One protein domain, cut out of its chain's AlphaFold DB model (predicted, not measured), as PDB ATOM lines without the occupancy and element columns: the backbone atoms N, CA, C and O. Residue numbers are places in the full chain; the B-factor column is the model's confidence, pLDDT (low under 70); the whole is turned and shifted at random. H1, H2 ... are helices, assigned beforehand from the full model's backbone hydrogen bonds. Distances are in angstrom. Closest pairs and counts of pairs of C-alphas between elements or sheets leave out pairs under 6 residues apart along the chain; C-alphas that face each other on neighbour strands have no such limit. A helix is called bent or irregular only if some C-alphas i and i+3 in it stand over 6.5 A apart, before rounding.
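Overview. This is residues 6 to 46, 66 to 135 and 147 to 173 of the 174 residues of an uncharacterized protein of Edwardsiella piscicida (UniProt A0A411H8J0). A long helix, H3, makes the spine of a slender rod; H1 runs along one side of it and the bent helix H2 along another, both in the direction opposite to H3, while H4 crosses H3 obliquely. Residues 34 to 46, after H1, form a long loop with no named element. The printed part has 138 residues, with four named helices in the order H1, H2, H3, H4 and no named strand, and its class is all helix. The whole is loose, with a radius of gyration of the C-alphas of 18.3 A and spans of 65 by 30 by 26 A.

Arrangement. H3, residues 96 to 131, is the hub and touches the three other helices. H1, residues 6 to 33, touches it at a shallow tilt of 21 degrees, opposite ways; their closest C-alphas, those of Ala 33 and Arg 104, are 4.1 A apart. H2, residues 68 to 92, was assigned as one helix by its hydrogen bonds but is bent, with C-alphas 75 and 78 6.8 A apart; its arms, H2a and H2b, stand at a steep tilt of 42 degrees. H2b, residues 78 to 92, and H3 form a helical hairpin at a shallow tilt of 11 degrees, touching residues 98 to 110 of H3; the closest C-alphas are those of Ala 92 and Ala 99, 5.1 A apart. H2a, residues 68 to 75, touches residues 114 to 121 of H3, with the C-alphas of Ile 74 and Leu 117 closest at 7.0 A, at 38 degrees, only just a steep tilt. H4, residues 147 to 171, touches residues 104 to 115 of H3 at 36 degrees, only just steep, opposite ways; the closest C-alphas are those of Cys 105 and Ala 161, 4.8 A apart. H4 also touches H1, with the C-alphas of Ala 33 and Ala 157 closest at 6.6 A. H1 and H2b are apart, as is H4 from both arms of H2. In H1, H2a, H2b, H3 and H4 every O i to N i+4 pair is within hydrogen-bond range.

Along the chain. H3 is 52.6 A long, from C-alpha 96 at (138.632, 164.790, 130.482) to C-alpha 131. H1 is 39.8 A long and begins at C-alpha 6, at (128.772, 113.944, 127.376). H2a measures 10.6 A and H2b 20.9 A. H4, 36.4 A long, ends at C-alpha 171, at (128.333, 170.170, 118.299).

Size, cuts and confidence. The two C-alphas farthest apart, those of Asp 42 and His 135, are 66.1 A apart. Residues 47 to 65 and 136 to 146 are not printed; the gaps are 38.4 A from C-alpha 46 to C-alpha 66 and 28.6 A from C-alpha 135 to C-alpha 147. The link from H2 to H3 is tight. The mean pLDDT of the printed part is 80.9, and 35 residues are under 70, among them 36 to 46 and 161 to 173.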
ATOM      1  N   LYS A   6     127.548 113.394 126.788       83.25
ATOM      2  CA  LYS A   6     128.772 113.944 127.376       83.25
ATOM      3  C   LYS A   6     129.084 115.366 126.893       83.25
ATOM      4  O   LYS A   6     129.495 116.202 127.687       83.25
ATOM      5  N   GLU A   7     128.872 115.669 125.611       83.38
ATOM      6  CA  GLU A   7     129.073 117.027 125.081       83.38
ATOM      7  C   GLU A   7     128.022 118.008 125.609       83.38
ATOM      8  O   GLU A   7     128.305 119.195 125.765       83.38
ATOM      9  N   TYR A   8     126.805 117.526 125.878       84.88
ATOM     10  CA  TYR A   8     125.748 118.335 126.481       84.88
ATOM     11  C   TYR A   8     126.042 118.669 127.945       84.88
ATOM     12  O   TYR A   8     125.895 119.825 128.335       84.88
ATOM     13  N   GLU A   9     126.480 117.690 128.736       86.25
ATOM     14  CA  GLU A   9     126.901 117.898 130.128       86.25
ATOM     15  C   GLU A   9     128.074 118.878 130.215       86.25
ATOM     16  O   GLU A   9     128.038 119.821 131.005       86.25
ATOM     17  N   GLU A  10     129.058 118.722 129.331       90.62
ATOM     18  CA  GLU A  10     130.197 119.631 129.243       90.62
ATOM     19  C   GLU A  10     129.766 121.049 128.834       90.62
ATOM     20  O   GLU A  10     130.185 122.023 129.459       90.62
ATOM     21  N   LEU A  11     128.880 121.193 127.835       89.81
ATOM     22  CA  LEU A  11     128.342 122.500 127.438       89.81
ATOM     23  C   LEU A  11     127.536 123.151 128.565       89.81
ATOM     24  O   LEU A  11     127.618 124.365 128.746       89.81
ATOM     25  N   LEU A  12     126.739 122.373 129.300       89.19
ATOM     26  CA  LEU A  12     125.998 122.870 130.455       89.19
ATOM     27  C   LEU A  12     126.947 123.431 131.510       89.19
ATOM     28  O   LEU A  12     126.698 124.523 132.019       89.19
ATOM     29  N   PHE A  13     128.013 122.695 131.817       89.81
ATOM     30  CA  PHE A  13     128.991 123.077 132.823       89.81
ATOM     31  C   PHE A  13     129.693 124.389 132.442       89.81
ATOM     32  O   PHE A  13     129.449 125.419 133.078       89.81
ATOM     33  N   ILE A  14     130.448 124.398 131.335       93.44
ATOM     34  CA  ILE A  14     131.198 125.587 130.901       93.44
ATOM     35  C   ILE A  14     130.267 126.752 130.544       93.44
ATOM     36  O   ILE A  14     130.547 127.911 130.844       93.44
ATOM     37  N   GLY A  15     129.118 126.465 129.928       92.12
ATOM     38  CA  GLY A  15     128.143 127.478 129.549       92.12
ATOM     39  C   GLY A  15     127.549 128.192 130.759       92.12
ATOM     40  O   GLY A  15     127.328 129.399 130.688       92.12
ATOM     41  N   THR A  16     127.341 127.491 131.877       90.25
ATOM     42  CA  THR A  16     126.875 128.113 133.123       90.25
ATOM     43  C   THR A  16     127.932 129.055 133.699       90.25
ATOM     44  O   THR A  16     127.602 130.205 133.992       90.25
ATOM     45  N   GLU A  17     129.197 128.621 133.787       93.06
ATOM     46  CA  GLU A  17     130.300 129.471 134.271       93.06
ATOM     47  C   GLU A  17     130.460 130.735 133.409       93.06
ATOM     48  O   GLU A  17     130.554 131.858 133.918       93.06
ATOM     49  N   LEU A  18     130.401 130.568 132.085       94.81
ATOM     50  CA  LEU A  18     130.512 131.665 131.128       94.81
ATOM     51  C   LEU A  18     129.346 132.647 131.215       94.81
ATOM     52  O   LEU A  18     129.569 133.854 131.179       94.81
ATOM     53  N   ILE A  19     128.109 132.160 131.339       93.25
ATOM     54  CA  ILE A  19     126.926 133.021 131.468       93.25
ATOM     55  C   ILE A  19     127.053 133.925 132.694       93.25
ATOM     56  O   ILE A  19     126.830 135.129 132.574       93.25
ATOM     57  N   PHE A  20     127.435 133.376 133.851       91.56
ATOM     58  CA  PHE A  20     127.580 134.174 135.068       91.56
ATOM     59  C   PHE A  20     128.738 135.165 134.980       91.56
ATOM     60  O   PHE A  20     128.571 136.325 135.358       91.56
ATOM     61  N   SER A  21     129.872 134.748 134.416       93.62
ATOM     62  CA  SER A  21     131.022 135.632 134.193       93.62
ATOM     63  C   SER A  21     130.656 136.803 133.275       93.62
ATOM     64  O   SER A  21     130.915 137.961 133.597       93.62
ATOM     65  N   LEU A  22     129.961 136.519 132.166       94.94
ATOM     66  CA  LEU A  22     129.471 137.536 131.238       94.94
ATOM     67  C   LEU A  22     128.444 138.462 131.893       94.94
ATOM     68  O   LEU A  22     128.512 139.668 131.703       94.94
ATOM     69  N   GLU A  23     127.488 137.944 132.662       93.31
ATOM     70  CA  GLU A  23     126.459 138.776 133.301       93.31
ATOM     71  C   GLU A  23     127.027 139.661 134.415       93.31
ATOM     72  O   GLU A  23     126.637 140.827 134.518       93.31
ATOM     73  N   SER A  24     127.985 139.148 135.192       93.00
ATOM     74  CA  SER A  24     128.744 139.941 136.166       93.00
ATOM     75  C   SER A  24     129.485 141.084 135.470       93.00
ATOM     76  O   SER A  24     129.328 142.253 135.833       93.00
ATOM     77  N   TYR A  25     130.190 140.770 134.382       94.75
ATOM     78  CA  TYR A  25     130.890 141.762 133.578       94.75
ATOM     79  C   TYR A  25     129.955 142.827 132.989       94.75
ATOM     80  O   TYR A  25     130.223 144.026 133.077       94.75
ATOM     81  N   VAL A  26     128.820 142.408 132.422       94.44
ATOM     82  CA  VAL A  26     127.809 143.315 131.859       94.44
ATOM     83  C   VAL A  26     127.271 144.262 132.926       94.44
ATOM     84  O   VAL A  26     127.042 145.434 132.625       94.44
ATOM     85  N   ARG A  27     127.077 143.786 134.162       91.94
ATOM     86  CA  ARG A  27     126.636 144.630 135.275       91.94
ATOM     87  C   ARG A  27     127.666 145.706 135.601       91.94
ATOM     88  O   ARG A  27     127.295 146.870 135.671       91.94
ATOM     89  N   ALA A  28     128.934 145.338 135.719       92.25
ATOM     90  CA  ALA A  28     129.988 146.297 136.028       92.25
ATOM     91  C   ALA A  28     130.215 147.305 134.877       92.25
ATOM     92  O   ALA A  28     130.366 148.502 135.112       92.25
ATOM     93  N   CYS A  29     130.107 146.866 133.616       92.19
ATOM     94  CA  CYS A  29     130.091 147.770 132.459       92.19
ATOM     95  C   CYS A  29     128.907 148.749 132.497       92.19
ATOM     96  O   CYS A  29     129.027 149.909 132.103       92.19
ATOM     97  N   LEU A  30     127.739 148.274 132.932       90.25
ATOM     98  CA  LEU A  30     126.554 149.105 133.087       90.25
ATOM     99  C   LEU A  30     126.743 150.170 134.160       90.25
ATOM    100  O   LEU A  30     126.327 151.306 133.941       90.25
ATOM    101  N   ASP A  31     127.347 149.798 135.283       89.56
ATOM    102  CA  ASP A  31     127.600 150.709 136.388       89.56
ATOM    103  C   ASP A  31     128.445 151.894 135.882       89.56
ATOM    104  O   ASP A  31     127.971 153.024 135.974       89.56
ATOM    105  N   ILE A  32     129.551 151.651 135.158       89.25
ATOM    106  CA  ILE A  32     130.340 152.718 134.498       89.25
ATOM    107  C   ILE A  32     129.514 153.507 133.473       89.25
ATOM    108  O   ILE A  32     129.527 154.736 133.456       89.25
ATOM    109  N   ALA A  33     128.768 152.834 132.594       88.31
ATOM    110  CA  ALA A  33     127.986 153.514 131.557       88.31
ATOM    111  C   ALA A  33     126.931 154.476 132.138       88.31
ATOM    112  O   ALA A  33     126.594 155.507 131.535       88.31
ATOM    113  N   THR A  34     126.393 154.128 133.307       84.69
ATOM    114  CA  THR A  34     125.386 154.911 134.026       84.69
ATOM    115  C   THR A  34     125.955 155.777 135.140       84.69
ATOM    116  O   THR A  34     125.159 156.441 135.798       84.69
ATOM    117  N   ASP A  35     127.278 155.813 135.300       80.06
ATOM    118  CA  ASP A  35     127.934 156.586 136.346       80.06
ATOM    119  C   ASP A  35     127.532 158.065 136.269       80.06
ATOM    120  O   ASP A  35     127.429 158.671 135.188       80.06
ATOM    121  N   TYR A  36     127.256 158.618 137.444       62.50
ATOM    122  CA  TYR A  36     126.905 160.011 137.637       62.50
ATOM    123  C   TYR A  36     128.166 160.710 138.130       62.50
ATOM    124  O   TYR A  36     128.656 160.402 139.207       62.50
ATOM    125  N   ARG A  37     128.687 161.603 137.276       65.31
ATOM    126  CA  ARG A  37     129.934 162.369 137.434       65.31
ATOM    127  C   ARG A  37     130.245 162.720 138.891       65.31
ATOM    128  O   ARG A  37     129.369 163.257 139.568       65.31
ATOM    129  N   ASP A  38     131.512 162.589 139.269       56.09
ATOM    130  CA  ASP A  38     132.088 163.387 140.348       56.09
ATOM    131  C   ASP A  38     133.078 164.379 139.727       56.09
ATOM    132  O   ASP A  38     133.906 164.013 138.884       56.09
ATOM    133  N   ILE A  39     132.912 165.661 140.052       58.88
ATOM    134  CA  ILE A  39     133.834 166.713 139.616       58.88
ATOM    135  C   ILE A  39     134.858 166.835 140.736       58.88
ATOM    136  O   ILE A  39     134.526 167.299 141.828       58.88
ATOM    137  N   GLU A  40     136.086 166.385 140.485       59.69
ATOM    138  CA  GLU A  40     137.154 166.500 141.477       59.69
ATOM    139  C   GLU A  40     137.547 167.975 141.682       59.69
ATOM    140  O   GLU A  40     137.260 168.851 140.861       59.69
ATOM    141  N   GLN A  41     138.212 168.275 142.804       51.94
ATOM    142  CA  GLN A  41     138.619 169.643 143.165       51.94
ATOM    143  C   GLN A  41     139.552 170.305 142.134       51.94
ATOM    144  O   GLN A  41     139.680 171.527 142.134       51.94
ATOM    145  N   ASP A  42     140.193 169.522 141.262       64.81
ATOM    146  CA  ASP A  42     141.040 170.006 140.168       64.81
ATOM    147  C   ASP A  42     140.251 170.350 138.887       64.81
ATOM    148  O   ASP A  42     140.843 170.760 137.888       64.81
ATOM    149  N   GLY A  43     138.922 170.202 138.914       61.56
ATOM    150  CA  GLY A  43     138.022 170.468 137.794       61.56
ATOM    151  C   GLY A  43     137.925 169.333 136.771       61.56
ATOM    152  O   GLY A  43     137.203 169.486 135.784       61.56
ATOM    153  N   ARG A  44     138.610 168.197 136.973       62.81
ATOM    154  CA  ARG A  44     138.531 167.044 136.066       62.81
ATOM    155  C   ARG A  44     137.328 166.163 136.386       62.81
ATOM    156  O   ARG A  44     136.966 165.952 137.542       62.81
ATOM    157  N   THR A  45     136.723 165.605 135.337       63.88
ATOM    158  CA  THR A  45     135.669 164.593 135.487       63.88
ATOM    159  C   THR A  45     136.310 163.211 135.540       63.88
ATOM    160  O   THR A  45     136.953 162.791 134.578       63.88
ATOM    161  N   ARG A  46     136.113 162.481 136.641       64.56
ATOM    162  CA  ARG A  46     136.549 161.084 136.784       64.56
ATOM    163  C   ARG A  46     135.370 160.176 137.104       64.56
ATOM    164  O   ARG A  46     134.339 160.623 137.601       64.56
ATOM    165  N   LEU A  66     131.784 124.775 122.646       91.38
ATOM    166  CA  LEU A  66     131.157 125.980 122.108       91.38
ATOM    167  C   LEU A  66     131.251 126.002 120.581       91.38
ATOM    168  O   LEU A  66     132.167 125.431 119.986       91.38
ATOM    169  N   SER A  67     130.337 126.711 119.913       91.56
ATOM    170  CA  SER A  67     130.594 127.071 118.517       91.56
ATOM    171  C   SER A  67     131.860 127.934 118.419       91.56
ATOM    172  O   SER A  67     132.098 128.806 119.256       91.56
ATOM    173  N   ALA A  68     132.671 127.723 117.375       92.94
ATOM    174  CA  ALA A  68     133.925 128.464 117.190       92.94
ATOM    175  C   ALA A  68     133.714 129.992 117.200       92.94
ATOM    176  O   ALA A  68     134.532 130.733 117.737       92.94
ATOM    177  N   SER A  69     132.574 130.447 116.668       94.38
ATOM    178  CA  SER A  69     132.165 131.855 116.685       94.38
ATOM    179  C   SER A  69     131.903 132.378 118.103       94.38
ATOM    180  O   SER A  69     132.375 133.462 118.441       94.38
ATOM    181  N   LEU A  70     131.199 131.620 118.956       94.38
ATOM    182  CA  LEU A  70     130.986 132.021 120.351       94.38
ATOM    183  C   LEU A  70     132.279 132.010 121.149       94.38
ATOM    184  O   LEU A  70     132.551 132.975 121.855       94.38
ATOM    185  N   MET A  71     133.084 130.960 121.001       95.12
ATOM    186  CA  MET A  71     134.386 130.868 121.655       95.12
ATOM    187  C   MET A  71     135.253 132.089 121.327       95.12
ATOM    188  O   MET A  71     135.736 132.747 122.243       95.12
ATOM    189  N   TYR A  72     135.393 132.425 120.039       95.75
ATOM    190  CA  TYR A  72     136.157 133.593 119.600       95.75
ATOM    191  C   TYR A  72     135.614 134.886 120.216       95.75
ATOM    192  O   TYR A  72     136.353 135.611 120.871       95.75
ATOM    193  N   ARG A  73     134.309 135.156 120.074       96.38
ATOM    194  CA  ARG A  73     133.713 136.421 120.537       96.38
ATOM    195  C   ARG A  73     133.754 136.596 122.051       96.38
ATOM    196  O   ARG A  73     133.845 137.721 122.522       96.38
ATOM    197  N   ILE A  74     133.659 135.505 122.811       95.88
ATOM    198  CA  ILE A  74     133.839 135.540 124.263       95.88
ATOM    199  C   ILE A  74     135.291 135.903 124.575       95.88
ATOM    200  O   ILE A  74     135.527 136.869 125.290       95.88
ATOM    201  N   ARG A  75     136.259 135.192 123.987       94.19
ATOM    202  CA  ARG A  75     137.697 135.422 124.211       94.19
ATOM    203  C   ARG A  75     138.196 136.779 123.705       94.19
ATOM    204  O   ARG A  75     139.230 137.242 124.164       94.19
ATOM    205  N   GLU A  76     137.467 137.416 122.796       95.75
ATOM    206  CA  GLU A  76     137.760 138.754 122.277       95.75
ATOM    207  C   GLU A  76     137.399 139.876 123.275       95.75
ATOM    208  O   GLU A  76     137.959 140.966 123.196       95.75
ATOM    209  N   LEU A  77     136.499 139.640 124.241       95.81
ATOM    210  CA  LEU A  77     136.033 140.693 125.158       95.81
ATOM    211  C   LEU A  77     137.148 141.390 125.966       95.81
ATOM    212  O   LEU A  77     137.138 142.622 125.971       95.81
ATOM    213  N   PRO A  78     138.104 140.682 126.606       94.88
ATOM    214  CA  PRO A  78     139.198 141.334 127.327       94.88
ATOM    215  C   PRO A  78     140.061 142.207 126.408       94.88
ATOM    216  O   PRO A  78     140.455 143.307 126.779       94.88
ATOM    217  N   PHE A  79     140.304 141.752 125.176       94.81
ATOM    218  CA  PHE A  79     141.063 142.518 124.190       94.81
ATOM    219  C   PHE A  79     140.345 143.821 123.815       94.81
ATOM    220  O   PHE A  79     140.941 144.892 123.877       94.81
ATOM    221  N   LEU A  80     139.045 143.747 123.512       94.75
ATOM    222  CA  LEU A  80     138.232 144.929 123.199       94.75
ATOM    223  C   LEU A  80     138.191 145.927 124.354       94.75
ATOM    224  O   LEU A  80     138.117 147.132 124.125       94.75
ATOM    225  N   GLN A  81     138.186 145.433 125.589       94.50
ATOM    226  CA  GLN A  81     138.251 146.292 126.755       94.50
ATOM    227  C   GLN A  81     139.600 147.013 126.848       94.50
ATOM    228  O   GLN A  81     139.599 148.228 127.014       94.50
ATOM    229  N   ASN A  82     140.717 146.306 126.669       93.56
ATOM    230  CA  ASN A  82     142.047 146.921 126.677       93.56
ATOM    231  C   ASN A  82     142.180 148.016 125.602       93.56
ATOM    232  O   ASN A  82     142.730 149.082 125.869       93.56
ATOM    233  N   GLU A  83     141.630 147.798 124.400       93.31
ATOM    234  CA  GLU A  83     141.592 148.830 123.352       93.31
ATOM    235  C   GLU A  83     140.788 150.068 123.780       93.31
ATOM    236  O   GLU A  83     141.170 151.202 123.493       93.31
ATOM    237  N   ILE A  84     139.665 149.861 124.472       91.50
ATOM    238  CA  ILE A  84     138.827 150.945 124.993       91.50
ATOM    239  C   ILE A  84     139.558 151.719 126.093       91.50
ATOM    240  O   ILE A  84     139.481 152.943 126.109       91.50
ATOM    241  N   GLU A  85     140.263 151.030 126.988       91.12
ATOM    242  CA  GLU A  85     141.041 151.657 128.058       91.12
ATOM    243  C   GLU A  85     142.177 152.519 127.506       91.12
ATOM    244  O   GLU A  85     142.323 153.661 127.940       91.12
ATOM    245  N   SER A  86     142.907 152.027 126.499       89.94
ATOM    246  CA  SER A  86     143.931 152.818 125.803       89.94
ATOM    247  C   SER A  86     143.326 154.070 125.171       89.94
ATOM    248  O   SER A  86     143.827 155.167 125.387       89.94
ATOM    249  N   LEU A  87     142.199 153.930 124.461       88.69
ATOM    250  CA  LEU A  87     141.508 155.066 123.849       88.69
ATOM    251  C   LEU A  87     141.084 156.112 124.892       88.69
ATOM    252  O   LEU A  87     141.234 157.304 124.664       88.69
ATOM    253  N   ILE A  88     140.521 155.686 126.027       87.88
ATOM    254  CA  ILE A  88     140.093 156.610 127.088       87.88
ATOM    255  C   ILE A  88     141.300 157.324 127.697       87.88
ATOM    256  O   ILE A  88     141.203 158.513 127.991       87.88
ATOM    257  N   HIS A  89     142.409 156.609 127.898       87.38
ATOM    258  CA  HIS A  89     143.642 157.181 128.425       87.38
ATOM    259  C   HIS A  89     144.181 158.286 127.509       87.38
ATOM    260  O   HIS A  89     144.406 159.396 127.983       87.38
ATOM    261  N   ASP A  90     144.272 158.016 126.204       85.81
ATOM    262  CA  ASP A  90     144.769 158.973 125.209       85.81
ATOM    263  C   ASP A  90     143.897 160.247 125.137       85.81
ATOM    264  O   ASP A  90     144.399 161.368 125.015       85.81
ATOM    265  N   GLU A  91     142.572 160.097 125.244       83.38
ATOM    266  CA  GLU A  91     141.629 161.226 125.226       83.38
ATOM    267  C   GLU A  91     141.649 162.030 126.536       83.38
ATOM    268  O   GLU A  91     141.439 163.244 126.527       83.38
ATOM    269  N   ALA A  92     141.910 161.379 127.676       82.25
ATOM    270  CA  ALA A  92     141.891 162.025 128.989       82.25
ATOM    271  C   ALA A  92     143.002 163.072 129.161       82.25
ATOM    272  O   ALA A  92     142.817 164.028 129.918       82.25
ATOM    273  N   ASP A  93     144.115 162.917 128.439       80.69
ATOM    274  CA  ASP A  93     145.206 163.894 128.398       80.69
ATOM    275  C   ASP A  93     144.809 165.197 127.679       80.69
ATOM    276  O   ASP A  93     145.393 166.251 127.940       80.69
ATOM    277  N   HIS A  94     143.796 165.141 126.810       80.25
ATOM    278  CA  HIS A  94     143.341 166.269 125.997       80.25
ATOM    279  C   HIS A  94     142.069 166.912 126.562       80.25
ATOM    280  O   HIS A  94     142.038 168.117 126.810       80.25
ATOM    281  N   ASP A  95     141.021 166.113 126.776       83.56
ATOM    282  CA  ASP A  95     139.721 166.562 127.269       83.56
ATOM    283  C   ASP A  95     139.096 165.486 128.168       83.56
ATOM    284  O   ASP A  95     138.521 164.492 127.717       83.56
ATOM    285  N   SER A  96     139.175 165.716 129.483       80.88
ATOM    286  CA  SER A  96     138.632 164.790 130.482       80.88
ATOM    287  C   SER A  96     137.109 164.615 130.398       80.88
ATOM    288  O   SER A  96     136.599 163.537 130.715       80.88
ATOM    289  N   GLU A  97     136.362 165.631 129.952       81.81
ATOM    290  CA  GLU A  97     134.911 165.518 129.791       81.81
ATOM    291  C   GLU A  97     134.572 164.675 128.559       81.81
ATOM    292  O   GLU A  97     133.709 163.786 128.628       81.81
ATOM    293  N   TYR A  98     135.284 164.898 127.454       83.00
ATOM    294  CA  TYR A  98     135.148 164.067 126.265       83.00
ATOM    295  C   TYR A  98     135.526 162.612 126.548       83.00
ATOM    296  O   TYR A  98     134.741 161.707 126.244       83.00
ATOM    297  N   ALA A  99     136.664 162.376 127.203       85.50
ATOM    298  CA  ALA A  99     137.119 161.046 127.595       85.50
ATOM    299  C   ALA A  99     136.086 160.324 128.475       85.50
ATOM    300  O   ALA A  99     135.763 159.157 128.234       85.50
ATOM    301  N   PHE A 100     135.470 161.029 129.433       84.12
ATOM    302  CA  PHE A 100     134.392 160.484 130.262       84.12
ATOM    303  C   PHE A 100     133.158 160.091 129.431       84.12
ATOM    304  O   PHE A 100     132.551 159.032 129.640       84.12
ATOM    305  N   HIS A 101     132.783 160.908 128.447       84.12
ATOM    306  CA  HIS A 101     131.696 160.583 127.529       84.12
ATOM    307  C   HIS A 101     132.027 159.366 126.641       84.12
ATOM    308  O   HIS A 101     131.187 158.469 126.483       84.12
ATOM    309  N   VAL A 102     133.246 159.304 126.091       87.81
ATOM    310  CA  VAL A 102     133.748 158.163 125.309       87.81
ATOM    311  C   VAL A 102     133.694 156.895 126.152       87.81
ATOM    312  O   VAL A 102     133.074 155.920 125.722       87.81
ATOM    313  N   MET A 103     134.228 156.925 127.373       88.75
ATOM    314  CA  MET A 103     134.202 155.813 128.320       88.75
ATOM    315  C   MET A 103     132.788 155.261 128.510       88.75
ATOM    316  O   MET A 103     132.531 154.092 128.213       88.75
ATOM    317  N   ARG A 104     131.825 156.106 128.896       88.12
ATOM    318  CA  ARG A 104     130.430 155.678 129.099       88.12
ATOM    319  C   ARG A 104     129.831 155.037 127.853       88.12
ATOM    320  O   ARG A 104     129.116 154.035 127.939       88.12
ATOM    321  N   CYS A 105     130.137 155.590 126.681       88.81
ATOM    322  CA  CYS A 105     129.672 155.041 125.416       88.81
ATOM    323  C   CYS A 105     130.282 153.674 125.105       88.81
ATOM    324  O   CYS A 105     129.578 152.790 124.610       88.81
ATOM    325  N   GLN A 106     131.576 153.496 125.353       92.81
ATOM    326  CA  GLN A 106     132.273 152.251 125.064       92.81
ATOM    327  C   GLN A 106     131.874 151.139 126.045       92.81
ATOM    328  O   GLN A 106     131.521 150.045 125.598       92.81
ATOM    329  N   TYR A 107     131.769 151.429 127.345       93.25
ATOM    330  CA  TYR A 107     131.278 150.459 128.332       93.25
ATOM    331  C   TYR A 107     129.809 150.076 128.109       93.25
ATOM    332  O   TYR A 107     129.449 148.906 128.246       93.25
ATOM    333  N   ALA A 108     128.959 150.993 127.628       91.69
ATOM    334  CA  ALA A 108     127.603 150.631 127.204       91.69
ATOM    335  C   ALA A 108     127.599 149.624 126.035       91.69
ATOM    336  O   ALA A 108     126.742 148.738 125.977       91.69
ATOM    337  N   LYS A 109     128.548 149.727 125.093       92.94
ATOM    338  CA  LYS A 109     128.687 148.750 123.997       92.94
ATOM    339  C   LYS A 109     129.207 147.404 124.498       92.94
ATOM    340  O   LYS A 109     128.702 146.378 124.039       92.94
ATOM    341  N   LEU A 110     130.176 147.395 125.416       94.94
ATOM    342  CA  LEU A 110     130.681 146.167 126.042       94.94
ATOM    343  C   LEU A 110     129.564 145.435 126.794       94.94
ATOM    344  O   LEU A 110     129.372 144.238 126.576       94.94
ATOM    345  N   ALA A 111     128.738 146.163 127.553       93.75
ATOM    346  CA  ALA A 111     127.557 145.614 128.217       93.75
ATOM    347  C   ALA A 111     126.583 144.949 127.222       93.75
ATOM    348  O   ALA A 111     126.117 143.831 127.440       93.75
ATOM    349  N   VAL A 112     126.300 145.591 126.083       93.19
ATOM    350  CA  VAL A 112     125.447 144.989 125.040       93.19
ATOM    351  C   VAL A 112     126.089 143.735 124.442       93.19
ATOM    352  O   VAL A 112     125.403 142.726 124.267       93.19
ATOM    353  N   ARG A 113     127.393 143.770 124.137       95.31
ATOM    354  CA  ARG A 113     128.120 142.620 123.575       95.31
ATOM    355  C   ARG A 113     128.098 141.424 124.525       95.31
ATOM    356  O   ARG A 113     127.682 140.343 124.109       95.31
ATOM    357  N   GLY A 114     128.464 141.623 125.792       95.19
ATOM    358  CA  GLY A 114     128.437 140.567 126.807       95.19
ATOM    359  C   GLY A 114     127.036 139.979 126.996       95.19
ATOM    360  O   GLY A 114     126.873 138.759 127.049       95.19
ATOM    361  N   LEU A 115     125.998 140.824 126.981       94.38
ATOM    362  CA  LEU A 115     124.615 140.370 127.112       94.38
ATOM    363  C   LEU A 115     124.171 139.502 125.928       94.38
ATOM    364  O   LEU A 115     123.514 138.476 126.115       94.38
ATOM    365  N   ILE A 116     124.519 139.904 124.702       93.69
ATOM    366  CA  ILE A 116     124.225 139.117 123.499       93.69
ATOM    367  C   ILE A 116     124.903 137.745 123.589       93.69
ATOM    368  O   ILE A 116     124.251 136.742 123.299       93.69
ATOM    369  N   LEU A 117     126.160 137.686 124.032       96.12
ATOM    370  CA  LEU A 117     126.898 136.428 124.179       96.12
ATOM    371  C   LEU A 117     126.272 135.511 125.240       96.12
ATOM    372  O   LEU A 117     126.039 134.338 124.948       96.12
ATOM    373  N   SER A 118     125.886 136.042 126.409       94.81
ATOM    374  CA  SER A 118     125.148 135.273 127.431       94.81
ATOM    375  C   SER A 118     123.853 134.679 126.856       94.81
ATOM    376  O   SER A 118     123.567 133.487 126.998       94.81
ATOM    377  N   LYS A 119     123.081 135.478 126.108       92.44
ATOM    378  CA  LYS A 119     121.841 135.009 125.468       92.44
ATOM    379  C   LYS A 119     122.083 133.936 124.414       92.44
ATOM    380  O   LYS A 119     121.297 132.992 124.318       92.44
ATOM    381  N   GLN A 120     123.143 134.072 123.624       93.75
ATOM    382  CA  GLN A 120     123.504 133.077 122.619       93.75
ATOM    383  C   GLN A 120     123.928 131.753 123.265       93.75
ATOM    384  O   GLN A 120     123.447 130.710 122.823       93.75
ATOM    385  N   LEU A 121     124.706 131.784 124.353       93.44
ATOM    386  CA  LEU A 121     125.043 130.592 125.143       93.44
ATOM    387  C   LEU A 121     123.790 129.895 125.683       93.44
ATOM    388  O   LEU A 121     123.592 128.702 125.452       93.44
ATOM    389  N   ARG A 122     122.878 130.647 126.318       91.69
ATOM    390  CA  ARG A 122     121.589 130.110 126.798       91.69
ATOM    391  C   ARG A 122     120.796 129.445 125.667       91.69
ATOM    392  O   ARG A 122     120.166 128.406 125.874       91.69
ATOM    393  N   ALA A 123     120.825 130.026 124.469       89.56
ATOM    394  CA  ALA A 123     120.152 129.470 123.301       89.56
ATOM    395  C   ALA A 123     120.824 128.188 122.779       89.56
ATOM    396  O   ALA A 123     120.102 127.255 122.429       89.56
ATOM    397  N   GLU A 124     122.158 128.112 122.730       88.88
ATOM    398  CA  GLU A 124     122.880 126.887 122.347       88.88
ATOM    399  C   GLU A 124     122.575 125.737 123.311       88.88
ATOM    400  O   GLU A 124     122.184 124.656 122.866       88.88
ATOM    401  N   ILE A 125     122.617 125.996 124.620       87.88
ATOM    402  CA  ILE A 125     122.289 124.993 125.638       87.88
ATOM    403  C   ILE A 125     120.840 124.513 125.490       87.88
ATOM    404  O   ILE A 125     120.574 123.312 125.481       87.88
ATOM    405  N   LYS A 126     119.883 125.438 125.322       85.62
ATOM    406  CA  LYS A 126     118.463 125.090 125.154       85.62
ATOM    407  C   LYS A 126     118.221 124.245 123.904       85.62
ATOM    408  O   LYS A 126     117.414 123.319 123.955       85.62
ATOM    409  N   LYS A 127     118.894 124.556 122.791       84.75
ATOM    410  CA  LYS A 127     118.798 123.770 121.552       84.75
ATOM    411  C   LYS A 127     119.294 122.344 121.773       84.75
ATOM    412  O   LYS A 127     118.592 121.413 121.388       84.75
ATOM    413  N   LEU A 128     120.436 122.171 122.444       78.19
ATOM    414  CA  LEU A 128     120.948 120.834 122.756       78.19
ATOM    415  C   LEU A 128     120.060 120.075 123.746       78.19
ATOM    416  O   LEU A 128     119.810 118.892 123.549       78.19
ATOM    417  N   ALA A 129     119.494 120.748 124.748       74.38
ATOM    418  CA  ALA A 129     118.540 120.130 125.672       74.38
ATOM    419  C   ALA A 129     117.275 119.617 124.954       74.38
ATOM    420  O   ALA A 129     116.681 118.614 125.347       74.38
ATOM    421  N   GLN A 130     116.840 120.313 123.899       71.56
ATOM    422  CA  GLN A 130     115.689 119.917 123.084       71.56
ATOM    423  C   GLN A 130     116.009 118.754 122.139       71.56
ATOM    424  O   GLN A 130     115.127 117.926 121.905       71.56
ATOM    425  N   SER A 131     117.236 118.678 121.611       69.12
ATOM    426  CA  SER A 131     117.681 117.555 120.776       69.12
ATOM    427  C   SER A 131     117.996 116.303 121.598       69.12
ATOM    428  O   SER A 131     117.676 115.206 121.153       69.12
ATOM    429  N   ASN A 132     118.541 116.462 122.808       60.97
ATOM    430  CA  ASN A 132     118.911 115.374 123.720       60.97
ATOM    431  C   ASN A 132     117.815 115.058 124.740       60.97
ATOM    432  O   ASN A 132     118.168 114.774 125.878       60.97
ATOM    433  N   LYS A 133     116.514 115.125 124.372       54.25
ATOM    434  CA  LYS A 133     115.360 114.878 125.273       54.25
ATOM    435  C   LYS A 133     115.714 113.841 126.354       54.25
ATOM    436  O   LYS A 133     115.651 112.641 126.073       54.25
ATOM    437  N   PRO A 134     116.061 114.269 127.580       49.34
ATOM    438  CA  PRO A 134     116.329 113.319 128.633       49.34
ATOM    439  C   PRO A 134     114.987 112.683 128.980       49.34
ATOM    440  O   PRO A 134     113.962 113.370 129.040       49.34
ATOM    441  N   HIS A 135     114.981 111.380 129.243       47.00
ATOM    442  CA  HIS A 135     113.828 110.701 129.840       47.00
ATOM    443  C   HIS A 135     113.397 111.340 131.182       47.00
ATOM    444  O   HIS A 135     112.295 111.066 131.659       47.00
ATOM    445  N   GLY A 147     116.327 138.204 134.257       55.31
ATOM    446  CA  GLY A 147     117.074 138.935 133.223       55.31
ATOM    447  C   GLY A 147     116.320 140.073 132.525       55.31
ATOM    448  O   GLY A 147     116.948 140.925 131.903       55.31
ATOM    449  N   LYS A 148     114.983 140.150 132.618       61.94
ATOM    450  CA  LYS A 148     114.202 141.119 131.817       61.94
ATOM    451  C   LYS A 148     114.485 142.579 132.187       61.94
ATOM    452  O   LYS A 148     114.648 143.416 131.305       61.94
ATOM    453  N   ASN A 149     114.585 142.888 133.480       63.06
ATOM    454  CA  ASN A 149     114.913 144.246 133.933       63.06
ATOM    455  C   ASN A 149     116.383 144.598 133.661       63.06
ATOM    456  O   ASN A 149     116.697 145.747 133.352       63.06
ATOM    457  N   PHE A 150     117.273 143.604 133.731       60.66
ATOM    458  CA  PHE A 150     118.686 143.751 133.395       60.66
ATOM    459  C   PHE A 150     118.872 144.090 131.909       60.66
ATOM    460  O   PHE A 150     119.502 145.093 131.582       60.66
ATOM    461  N   ASP A 151     118.198 143.356 131.020       71.75
ATOM    462  CA  ASP A 151     118.159 143.624 129.581       71.75
ATOM    463  C   ASP A 151     117.709 145.053 129.263       71.75
ATOM    464  O   ASP A 151     118.337 145.754 128.468       71.75
ATOM    465  N   VAL A 152     116.606 145.492 129.880       75.56
ATOM    466  CA  VAL A 152     116.043 146.830 129.655       75.56
ATOM    467  C   VAL A 152     117.058 147.910 130.022       75.56
ATOM    468  O   VAL A 152     117.252 148.841 129.239       75.56
ATOM    469  N   ARG A 153     117.750 147.772 131.161       74.81
ATOM    470  CA  ARG A 153     118.791 148.719 131.589       74.81
ATOM    471  C   ARG A 153     119.967 148.760 130.614       74.81
ATOM    472  O   ARG A 153     120.376 149.857 130.237       74.81
ATOM    473  N   VAL A 154     120.451 147.601 130.152       64.38
ATOM    474  CA  VAL A 154     121.522 147.509 129.137       64.38
ATOM    475  C   VAL A 154     121.132 148.263 127.864       64.38
ATOM    476  O   VAL A 154     121.863 149.139 127.399       64.38
ATOM    477  N   TRP A 155     119.942 147.993 127.325       70.19
ATOM    478  CA  TRP A 155     119.481 148.643 126.097       70.19
ATOM    479  C   TRP A 155     119.218 150.143 126.263       70.19
ATOM    480  O   TRP A 155     119.488 150.916 125.342       70.19
ATOM    481  N   GLN A 156     118.708 150.576 127.417       78.81
ATOM    482  CA  GLN A 156     118.518 151.998 127.713       78.81
ATOM    483  C   GLN A 156     119.854 152.739 127.812       78.81
ATOM    484  O   GLN A 156     119.986 153.810 127.217       78.81
ATOM    485  N   ALA A 157     120.844 152.169 128.507       69.31
ATOM    486  CA  ALA A 157     122.184 152.742 128.609       69.31
ATOM    487  C   ALA A 157     122.830 152.892 127.223       69.31
ATOM    488  O   ALA A 157     123.295 153.976 126.871       69.31
ATOM    489  N   TRP A 158     122.748 151.855 126.383       72.75
ATOM    490  CA  TRP A 158     123.255 151.915 125.012       72.75
ATOM    491  C   TRP A 158     122.544 152.960 124.146       72.75
ATOM    492  O   TRP A 158     123.208 153.710 123.433       72.75
ATOM    493  N   ARG A 159     121.209 153.069 124.213       78.25
ATOM    494  CA  ARG A 159     120.474 154.103 123.456       78.25
ATOM    495  C   ARG A 159     120.882 155.513 123.873       78.25
ATOM    496  O   ARG A 159     121.049 156.366 123.007       78.25
ATOM    497  N   ARG A 160     121.059 155.755 125.176       73.19
ATOM    498  CA  ARG A 160     121.535 157.049 125.690       73.19
ATOM    499  C   ARG A 160     122.931 157.368 125.154       73.19
ATOM    500  O   ARG A 160     123.110 158.438 124.587       73.19
ATOM    501  N   ALA A 161     123.861 156.417 125.234       60.47
ATOM    502  CA  ALA A 161     125.207 156.549 124.676       60.47
ATOM    503  C   ALA A 161     125.207 156.813 123.156       60.47
ATOM    504  O   ALA A 161     125.884 157.713 122.664       60.47
ATOM    505  N   ALA A 162     124.412 156.059 122.392       65.06
ATOM    506  CA  ALA A 162     124.323 156.214 120.942       65.06
ATOM    507  C   ALA A 162     123.760 157.584 120.527       65.06
ATOM    508  O   ALA A 162     124.223 158.171 119.548       65.06
ATOM    509  N   ASN A 163     122.780 158.102 121.272       68.75
ATOM    510  CA  ASN A 163     122.218 159.429 121.036       68.75
ATOM    511  C   ASN A 163     123.196 160.541 121.441       68.75
ATOM    512  O   ASN A 163     123.365 161.488 120.678       68.75
ATOM    513  N   ALA A 164     123.890 160.398 122.573       60.09
ATOM    514  CA  ALA A 164     124.872 161.375 123.045       60.09
ATOM    515  C   ALA A 164     126.060 161.519 122.074       60.09
ATOM    516  O   ALA A 164     126.420 162.635 121.709       60.09
ATOM    517  N   ARG A 165     126.566 160.410 121.507       53.59
ATOM    518  CA  ARG A 165     127.585 160.443 120.440       53.59
ATOM    519  C   ARG A 165     127.132 161.218 119.197       53.59
ATOM    520  O   ARG A 165     127.939 161.915 118.590       53.59
ATOM    521  N   ARG A 166     125.862 161.092 118.797       59.44
ATOM    522  CA  ARG A 166     125.308 161.834 117.648       59.44
ATOM    523  C   ARG A 166     125.157 163.324 117.933       59.44
ATOM    524  O   ARG A 166     125.299 164.110 117.006       59.44
ATOM    525  N   GLN A 167     124.837 163.685 119.171       57.62
ATOM    526  CA  GLN A 167     124.712 165.074 119.603       57.62
ATOM    527  C   GLN A 167     126.093 165.743 119.633       57.62
ATOM    528  O   GLN A 167     126.325 166.692 118.900       57.62
ATOM    529  N   TYR A 168     127.052 165.138 120.334       51.66
ATOM    530  CA  TYR A 168     128.407 165.674 120.476       51.66
ATOM    531  C   TYR A 168     129.168 165.758 119.135       51.66
ATOM    532  O   TYR A 168     129.870 166.722 118.864       51.66
ATOM    533  N   SER A 169     128.963 164.791 118.228       50.03
ATOM    534  CA  SER A 169     129.505 164.849 116.857       50.03
ATOM    535  C   SER A 169     128.887 165.953 115.988       50.03
ATOM    536  O   SER A 169     129.465 166.277 114.955       50.03
ATOM    537  N   ARG A 170     127.706 166.479 116.338       45.69
ATOM    538  CA  ARG A 170     127.128 167.655 115.671       45.69
ATOM    539  C   ARG A 170     127.687 168.942 116.262       45.69
ATOM    540  O   ARG A 170     127.969 169.852 115.496       45.69
ATOM    541  N   ASP A 171     127.878 168.980 117.577       42.84
ATOM    542  CA  ASP A 171     128.333 170.170 118.299       42.84
ATOM    543  C   ASP A 171     129.823 170.497 118.040       42.84
ATOM    544  O   ASP A 171     130.202 171.658 118.098       42.84
ATOM    545  N   LEU A 172     130.652 169.508 117.670       42.69
ATOM    546  CA  LEU A 172     132.050 169.701 117.234       42.69
ATOM    547  C   LEU A 172     132.223 170.105 115.751       42.69
ATOM    548  O   LEU A 172     133.338 170.406 115.330       42.69
ATOM    549  N   CYS A 173     131.159 170.073 114.941       35.94
ATOM    550  CA  CYS A 173     131.183 170.454 113.518       35.94
ATOM    551  C   CYS A 173     130.585 171.854 113.261       35.94
ATOM    552  O   CYS A 173     130.196 172.143 112.125       35.94
TER     553      CYS A 173